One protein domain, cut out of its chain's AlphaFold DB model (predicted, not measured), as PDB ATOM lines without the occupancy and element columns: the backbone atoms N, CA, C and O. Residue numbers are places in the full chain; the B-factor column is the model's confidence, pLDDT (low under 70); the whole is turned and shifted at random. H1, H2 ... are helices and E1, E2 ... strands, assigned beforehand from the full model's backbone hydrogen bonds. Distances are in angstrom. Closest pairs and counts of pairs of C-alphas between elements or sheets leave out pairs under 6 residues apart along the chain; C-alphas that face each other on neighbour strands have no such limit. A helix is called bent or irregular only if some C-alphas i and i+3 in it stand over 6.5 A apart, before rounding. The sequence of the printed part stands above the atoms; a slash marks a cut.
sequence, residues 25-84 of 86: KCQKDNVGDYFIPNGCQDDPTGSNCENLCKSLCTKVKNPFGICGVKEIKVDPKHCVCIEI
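What this domain is: This is residues 25 to 84 of the 86 residues of the protein "Putative secreted salivary protein" of Xenopsylla cheopis (oriental rat flea) (UniProt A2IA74). A domain of little regular structure: a small three-stranded sheet with one helix, H1, slanting over one face. Its 60 printed residues, under half in named elements, run E1, H1, E2, E3; the sheet E1, E3, E2 is antiparallel, the class mixed. It is compact, radius of gyration of the C-alphas 9.9 A, spanning 24 by 23 by 19 A.

How they stand to each other: Start at E3, residues 79 to 83; its antiparallel neighbours are E1, residues 34 to 36 (N 36 to O 79, 2.7 A), and E2, residues 63 to 67 (N 64 to O 82, 2.8 A), both within hydrogen-bond range. E2 and E3 form a hairpin. H1, residues 47 to 56, is on the sheet, height 7.4 A, over E3 and E2; its closest C-alphas to E2 are Glu 50 and Gly 65, 3.7 A. In H1, 5 of 6 O i to N i+4 pairs are within range. E1, H1 and E2 form a split strand-helix-strand unit, two strands running the same way with E3 between them, its crossover right-handed.

Where its parts are: Find C-alpha 34 at (-0.710, 34.775, 31.873), where E1 begins its 7.2 A. H1 runs 15.1 A, only just irregular: C-alphas 47 and 50 are 6.51 A apart. E2 spans 12.9 A; E3 spans 13.1 A, to C-alpha 83 at (-7.837, 31.823, 27.817).

The domain as a whole: The farthest C-alphas, Thr 58 and Glu 71, are 26.4 A apart. The printed part has no cut; the link E2 to E3 is long. Residues 44 and 70 to 72 have pLDDT under 70.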
ATOM      1  N   LYS A  25       6.633  41.542  28.125       82.50
ATOM      2  CA  LYS A  25       6.726  40.100  27.879       82.50
ATOM      3  C   LYS A  25       5.561  39.395  28.542       82.50
ATOM      4  O   LYS A  25       5.180  39.753  29.650       82.50
ATOM      5  N   CYS A  26       5.052  38.359  27.889       84.94
ATOM      6  CA  CYS A  26       4.101  37.461  28.520       84.94
ATOM      7  C   CYS A  26       4.794  36.688  29.649       84.94
ATOM      8  O   CYS A  26       5.734  35.927  29.406       84.94
ATOM      9  N   GLN A  27       4.346  36.907  30.877       87.62
ATOM     10  CA  GLN A  27       4.750  36.182  32.071       87.62
ATOM     11  C   GLN A  27       3.607  35.283  32.525       87.62
ATOM     12  O   GLN A  27       2.446  35.550  32.235       87.62
ATOM     13  N   LYS A  28       3.949  34.195  33.211       84.69
ATOM     14  CA  LYS A  28       2.985  33.294  33.835       84.69
ATOM     15  C   LYS A  28       3.132  33.443  35.339       84.69
ATOM     16  O   LYS A  28       4.257  33.373  35.835       84.69
ATOM     17  N   ASP A  29       2.039  33.700  36.037       78.06
ATOM     18  CA  ASP A  29       2.054  33.807  37.487       78.06
ATOM     19  C   ASP A  29       2.091  32.425  38.162       78.06
ATOM     20  O   ASP A  29       2.124  31.370  37.518       78.06
ATOM     21  N   ASN A  30       2.114  32.434  39.495       75.38
ATOM     22  CA  ASN A  30       2.204  31.217  40.297       75.38
ATOM     23  C   ASN A  30       0.900  30.403  40.330       75.38
ATOM     24  O   ASN A  30       0.941  29.244  40.739       75.38
ATOM     25  N   VAL A  31      -0.238  30.990  39.946       74.62
ATOM     26  CA  VAL A  31      -1.538  30.295  39.894       74.62
ATOM     27  C   VAL A  31      -1.847  29.749  38.501       74.62
ATOM     28  O   VAL A  31      -2.706  28.885  38.357       74.62
ATOM     29  N   GLY A  32      -1.057  30.140  37.504       74.00
ATOM     30  CA  GLY A  32      -1.095  29.611  36.152       74.00
ATOM     31  C   GLY A  32      -1.617  30.591  35.108       74.00
ATOM     32  O   GLY A  32      -1.655  30.218  33.932       74.00
ATOM     33  N   ASP A  33      -1.951  31.814  35.508       81.44
ATOM     34  CA  ASP A  33      -2.488  32.853  34.643       81.44
ATOM     35  C   ASP A  33      -1.367  33.586  33.907       81.44
ATOM     36  O   ASP A  33      -0.248  33.750  34.406       81.44
ATOM     37  N   TYR A  34      -1.657  34.023  32.684       86.12
ATOM     38  CA  TYR A  34      -0.710  34.775  31.873       86.12
ATOM     39  C   TYR A  34      -0.981  36.271  31.995       86.12
ATOM     40  O   TYR A  34      -2.123  36.716  31.945       86.12
ATOM     41  N   PHE A  35       0.073  37.068  32.125       88.19
ATOM     42  CA  PHE A  35      -0.027  38.519  32.211       88.19
ATOM     43  C   PHE A  35       1.191  39.200  31.586       88.19
ATOM     44  O   PHE A  35       2.272  38.629  31.472       88.19
ATOM     45  N   ILE A  36       1.023  40.449  31.176       88.62
ATOM     46  CA  ILE A  36       2.042  41.297  30.571       88.62
ATOM     47  C   ILE A  36       2.230  42.492  31.508       88.62
ATOM     48  O   ILE A  36       1.339  43.350  31.605       88.62
ATOM     49  N   PRO A  37       3.360  42.571  32.229       86.38
ATOM     50  CA  PRO A  37       3.610  43.688  33.112       86.38
ATOM     51  C   PRO A  37       3.708  44.975  32.297       86.38
ATOM     52  O   PRO A  37       4.284  45.007  31.212       86.38
ATOM     53  N   ASN A  38       3.102  46.035  32.825       87.31
ATOM     54  CA  ASN A  38       2.979  47.349  32.186       87.31
ATOM     55  C   ASN A  38       2.252  47.356  30.825       87.31
ATOM     56  O   ASN A  38       2.260  48.379  30.148       87.31
ATOM     57  N   GLY A  39       1.571  46.270  30.435       85.69
ATOM     58  CA  GLY A  39       0.811  46.205  29.178       85.69
ATOM     59  C   GLY A  39      -0.360  47.191  29.081       85.69
ATOM     60  O   GLY A  39      -0.812  47.479  27.980       85.69
ATOM     61  N   CYS A  40      -0.817  47.733  30.212       87.06
ATOM     62  CA  CYS A  40      -1.884  48.733  30.295       87.06
ATOM     63  C   CYS A  40      -1.405  50.087  30.834       87.06
ATOM     64  O   CYS A  40      -2.220  50.940  31.174       87.06
ATOM     65  N   GLN A  41      -0.089  50.297  30.960       83.31
ATOM     66  CA  GLN A  41       0.447  51.524  31.552       83.31
ATOM     67  C   GLN A  41       0.052  52.777  30.753       83.31
ATOM     68  O   GLN A  41      -0.320  53.782  31.359       83.31
ATOM     69  N   ASP A  42       0.109  52.694  29.423       79.75
ATOM     70  CA  ASP A  42      -0.192  53.810  28.515       79.75
ATOM     71  C   ASP A  42      -1.623  53.754  27.946       79.75
ATOM     72  O   ASP A  42      -2.088  54.718  27.341       79.75
ATOM     73  N   ASP A  43      -2.333  52.639  28.150       77.38
ATOM     74  CA  ASP A  43      -3.717  52.444  27.715       77.38
ATOM     75  C   ASP A  43      -4.564  51.784  28.823       77.38
ATOM     76  O   ASP A  43      -4.718  50.558  28.854       77.38
ATOM     77  N   PRO A  44      -5.154  52.587  29.724       69.44
ATOM     78  CA  PRO A  44      -5.986  52.082  30.812       69.44
ATOM     79  C   PRO A  44      -7.365  51.591  30.343       69.44
ATOM     80  O   PRO A  44      -8.090  50.993  31.134       69.44
ATOM     81  N   THR A  45      -7.751  51.843  29.084       70.44
ATOM     82  CA  THR A  45      -9.009  51.324  28.519       70.44
ATOM     83  C   THR A  45      -8.909  49.856  28.116       70.44
ATOM     84  O   THR A  45      -9.928  49.215  27.877       70.44
ATOM     85  N   GLY A  46      -7.689  49.312  28.062       72.56
ATOM     86  CA  GLY A  46      -7.433  47.912  27.736       72.56
ATOM     87  C   GLY A  46      -7.603  47.557  26.266       72.56
ATOM     88  O   GLY A  46      -7.451  46.388  25.919       72.56
ATOM     89  N   SER A  47      -7.830  48.540  25.392       77.25
ATOM     90  CA  SER A  47      -7.989  48.318  23.953       77.25
ATOM     91  C   SER A  47      -6.749  47.669  23.319       77.25
ATOM     92  O   SER A  47      -6.856  46.813  22.442       77.25
ATOM     93  N   ASN A  48      -5.560  48.002  23.828       83.31
ATOM     94  CA  ASN A  48      -4.297  47.412  23.393       83.31
ATOM     95  C   ASN A  48      -3.920  46.122  24.130       83.31
ATOM     96  O   ASN A  48      -3.089  45.365  23.627       83.31
ATOM     97  N   CYS A  49      -4.522  45.838  25.286       86.56
ATOM     98  CA  CYS A  49      -4.181  44.666  26.087       86.56
ATOM     99  C   CYS A  49      -4.503  43.362  25.343       86.56
ATOM    100  O   CYS A  49      -3.665  42.465  25.273       86.56
ATOM    101  N   GLU A  50      -5.662  43.281  24.688       87.00
ATOM    102  CA  GLU A  50      -6.033  42.110  23.887       87.00
ATOM    103  C   GLU A  50      -5.038  41.844  22.745       87.00
ATOM    104  O   GLU A  50      -4.578  40.715  22.556       87.00
ATOM    105  N   ASN A  51      -4.633  42.890  22.023       86.94
ATOM    106  CA  ASN A  51      -3.644  42.776  20.948       86.94
ATOM    107  C   ASN A  51      -2.269  42.348  21.478       86.94
ATOM    108  O   ASN A  51      -1.605  41.505  20.870       86.94
ATOM    109  N   LEU A  52      -1.857  42.883  22.631       88.25
ATOM    110  CA  LEU A  52      -0.624  42.486  23.307       88.25
ATOM    111  C   LEU A  52      -0.666  41.018  23.733       88.25
ATOM    112  O   LEU A  52       0.305  40.299  23.506       88.25
ATOM    113  N   CYS A  53      -1.787  40.541  24.271       87.50
ATOM    114  CA  CYS A  53      -1.965  39.135  24.612       87.50
ATOM    115  C   CYS A  53      -1.877  38.232  23.375       87.50
ATOM    116  O   CYS A  53      -1.130  37.255  23.387       87.50
ATOM    117  N   LYS A  54      -2.549  38.582  22.271       86.50
ATOM    118  CA  LYS A  54      -2.462  37.821  21.010       86.50
ATOM    119  C   LYS A  54      -1.044  37.798  20.431       86.50
ATOM    120  O   LYS A  54      -0.628  36.788  19.871       86.50
ATOM    121  N   SER A  55      -0.299  38.893  20.571       86.44
ATOM    122  CA  SER A  55       1.049  39.027  20.012       86.44
ATOM    123  C   SER A  55       2.135  38.370  20.876       86.44
ATOM    124  O   SER A  55       3.033  37.718  20.346       86.44
ATOM    125  N   LEU A  56       2.058  38.520  22.202       87.56
ATOM    126  CA  LEU A  56       3.119  38.123  23.134       87.56
ATOM    127  C   LEU A  56       2.819  36.812  23.872       87.56
ATOM    128  O   LEU A  56       3.754  36.102  24.246       87.56
ATOM    129  N   CYS A  57       1.545  36.470  24.080       85.38
ATOM    130  CA  CYS A  57       1.111  35.264  24.789       85.38
ATOM    131  C   CYS A  57       0.635  34.168  23.823       85.38
ATOM    132  O   CYS A  57      -0.444  33.610  23.983       85.38
ATOM    133  N   THR A  58       1.475  33.788  22.856       83.75
ATOM    134  CA  THR A  58       1.155  32.769  21.828       83.75
ATOM    135  C   THR A  58       0.837  31.371  22.373       83.75
ATOM    136  O   THR A  58       0.368  30.509  21.634       83.75
ATOM    137  N   LYS A  59       1.107  31.124  23.661       80.56
ATOM    138  CA  LYS A  59       0.784  29.870  24.359       80.56
ATOM    139  C   LYS A  59      -0.672  29.783  24.819       80.56
ATOM    140  O   LYS A  59      -1.122  28.682  25.112       80.56
ATOM    141  N   VAL A  60      -1.363  30.916  24.914       79.31
ATOM    142  CA  VAL A  60      -2.771  31.002  25.312       79.31
ATOM    143  C   VAL A  60      -3.613  30.922  24.046       79.31
ATOM    144  O   VAL A  60      -3.386  31.693  23.112       79.31
ATOM    145  N   LYS A  61      -4.560  29.984  23.974       78.88
ATOM    146  CA  LYS A  61      -5.486  29.918  22.834       78.88
ATOM    147  C   LYS A  61      -6.562  30.987  23.009       78.88
ATOM    148  O   LYS A  61      -7.018  31.197  24.122       78.88
ATOM    149  N   ASN A  62      -6.931  31.681  21.931       81.50
ATOM    150  CA  ASN A  62      -7.930  32.763  21.953       81.50
ATOM    151  C   ASN A  62      -7.799  33.698  23.178       81.50
ATOM    152  O   ASN A  62      -8.736  33.820  23.970       81.50
ATOM    153  N   PRO A  63      -6.626  34.329  23.381       84.00
ATOM    154  CA  PRO A  63      -6.410  35.115  24.579       84.00
ATOM    155  C   PRO A  63      -7.292  36.361  24.558       84.00
ATOM    156  O   PRO A  63      -7.233  37.166  23.624       84.00
ATOM    157  N   PHE A  64      -8.060  36.535  25.623       85.25
ATOM    158  CA  PHE A  64      -8.757  37.767  25.932       85.25
ATOM    159  C   PHE A  64      -7.908  38.591  26.892       85.25
ATOM    160  O   PHE A  64      -7.514  38.117  27.959       85.25
ATOM    161  N   GLY A  65      -7.589  39.816  26.484       84.62
ATOM    162  CA  GLY A  65      -6.787  40.731  27.283       84.62
ATOM    163  C   GLY A  65      -7.667  41.694  28.060       84.62
ATOM    164  O   GLY A  65      -8.474  42.401  27.464       84.62
ATOM    165  N   ILE A  66      -7.470  41.775  29.371       87.31
ATOM    166  CA  ILE A  66      -8.082  42.798  30.217       87.31
ATOM    167  C   ILE A  66      -7.025  43.441  31.111       87.31
ATOM    168  O   ILE A  66      -6.136  42.765  31.627       87.31
ATOM    169  N   CYS A  67      -7.096  44.754  31.313       87.19
ATOM    170  CA  CYS A  67      -6.234  45.399  32.298       87.19
ATOM    171  C   CYS A  67      -6.583  44.931  33.707       87.19
ATOM    172  O   CYS A  67      -7.747  44.669  34.013       87.19
ATOM    173  N   GLY A  68      -5.576  44.839  34.574       80.31
ATOM    174  CA  GLY A  68      -5.789  44.508  35.972       80.31
ATOM    175  C   GLY A  68      -6.855  45.416  36.587       80.31
ATOM    176  O   GLY A  68      -6.855  46.634  36.408       80.31
ATOM    177  N   VAL A  69      -7.786  44.830  37.325       76.88
ATOM    178  CA  VAL A  69      -8.716  45.596  38.155       76.88
ATOM    179  C   VAL A  69      -8.394  45.330  39.617       76.88
ATOM    180  O   VAL A  69      -7.989  44.230  39.999       76.88
ATOM    181  N   LYS A  70      -8.563  46.342  40.473       69.31
ATOM    182  CA  LYS A  70      -8.286  46.194  41.914       69.31
ATOM    183  C   LYS A  70      -9.107  45.064  42.544       69.31
ATOM    184  O   LYS A  70      -8.650  44.442  43.498       69.31
ATOM    185  N   GLU A  71     -10.280  44.780  41.983       65.62
ATOM    186  CA  GLU A  71     -11.192  43.717  42.414       65.62
ATOM    187  C   GLU A  71     -10.589  42.313  42.257       65.62
ATOM    188  O   GLU A  71     -10.848  41.451  43.091       65.62
ATOM    189  N   ILE A  72      -9.712  42.105  41.267       63.19
ATOM    190  CA  ILE A  72      -8.996  40.835  41.052       63.19
ATOM    191  C   ILE A  72      -7.581  40.835  41.650       63.19
ATOM    192  O   ILE A  72      -6.815  39.907  41.414       63.19
ATOM    193  N   LYS A  73      -7.218  41.855  42.448       70.81
ATOM    194  CA  LYS A  73      -5.885  42.022  43.069       70.81
ATOM    195  C   LYS A  73      -4.710  42.028  42.078       70.81
ATOM    196  O   LYS A  73      -3.579  41.755  42.470       70.81
ATOM    197  N   VAL A  74      -4.958  42.384  40.821       72.19
ATOM    198  CA  VAL A  74      -3.906  42.574  39.817       72.19
ATOM    199  C   VAL A  74      -3.631  44.066  39.662       72.19
ATOM    200  O   VAL A  74      -4.557  44.879  39.703       72.19
ATOM    201  N   ASP A  75      -2.356  44.442  39.516       81.25
ATOM    202  CA  ASP A  75      -1.975  45.837  39.281       81.25
ATOM    203  C   ASP A  75      -2.667  46.351  38.005       81.25
ATOM    204  O   ASP A  75      -2.550  45.711  36.956       81.25
ATOM    205  N   PRO A  76      -3.371  47.496  38.050       81.31
ATOM    206  CA  PRO A  76      -4.059  48.040  36.884       81.31
ATOM    207  C   PRO A  76      -3.149  48.404  35.712       81.31
ATOM    208  O   PRO A  76      -3.620  48.549  34.588       81.31
ATOM    209  N   LYS A  77      -1.839  48.518  35.938       84.12
ATOM    210  CA  LYS A  77      -0.855  48.699  34.867       84.12
ATOM    211  C   LYS A  77      -0.557  47.400  34.123       84.12
ATOM    212  O   LYS A  77       0.014  47.442  33.036       84.12
ATOM    213  N   HIS A  78      -0.862  46.245  34.703       87.25
ATOM    214  CA  HIS A  78      -0.629  44.949  34.077       87.25
ATOM    215  C   HIS A  78      -1.804  44.569  33.181       87.25
ATOM    216  O   HIS A  78      -2.958  44.873  33.468       87.25
ATOM    217  N   CYS A  79      -1.489  43.899  32.082       88.12
ATOM    218  CA  CYS A  79      -2.462  43.348  31.154       88.12
ATOM    219  C   CYS A  79      -2.585  41.847  31.429       88.12
ATOM    220  O   CYS A  79      -1.592  41.135  31.346       88.12
ATOM    221  N   VAL A  80      -3.761  41.367  31.809       88.62
ATOM    222  CA  VAL A  80      -4.035  39.954  32.089       88.62
ATOM    223  C   VAL A  80      -4.558  39.298  30.820       88.62
ATOM    224  O   VAL A  80      -5.449  39.836  30.170       88.62
ATOM    225  N   CYS A  81      -4.013  38.136  30.480       87.56
ATOM    226  CA  CYS A  81      -4.353  37.364  29.294       87.56
ATOM    227  C   CYS A  81      -5.055  36.075  29.717       87.56
ATOM    228  O   CYS A  81      -4.418  35.132  30.187       87.56
ATOM    229  N   ILE A  82      -6.370  36.046  29.541       84.56
ATOM    230  CA  ILE A  82      -7.230  34.936  29.941       84.56
ATOM    231  C   ILE A  82      -7.513  34.079  28.709       84.56
ATOM    232  O   ILE A  82      -7.856  34.600  27.649       84.56
ATOM    233  N   GLU A  83      -7.373  32.764  28.837       83.25
ATOM    234  CA  GLU A  83      -7.837  31.823  27.817       83.25
ATOM    235  C   GLU A  83      -9.366  31.789  27.836       83.25
ATOM    236  O   GLU A  83      -9.961  31.309  28.803       83.25
ATOM    237  N   ILE A  84     -10.011  32.302  26.788       75.06
ATOM    238  CA  ILE A  84     -11.446  32.092  26.586       75.06
ATOM    239  C   ILE A  84     -11.578  30.969  25.561       75.06
ATOM    240  O   ILE A  84     -11.365  31.165  24.365       75.06
TER     241      ILE A  84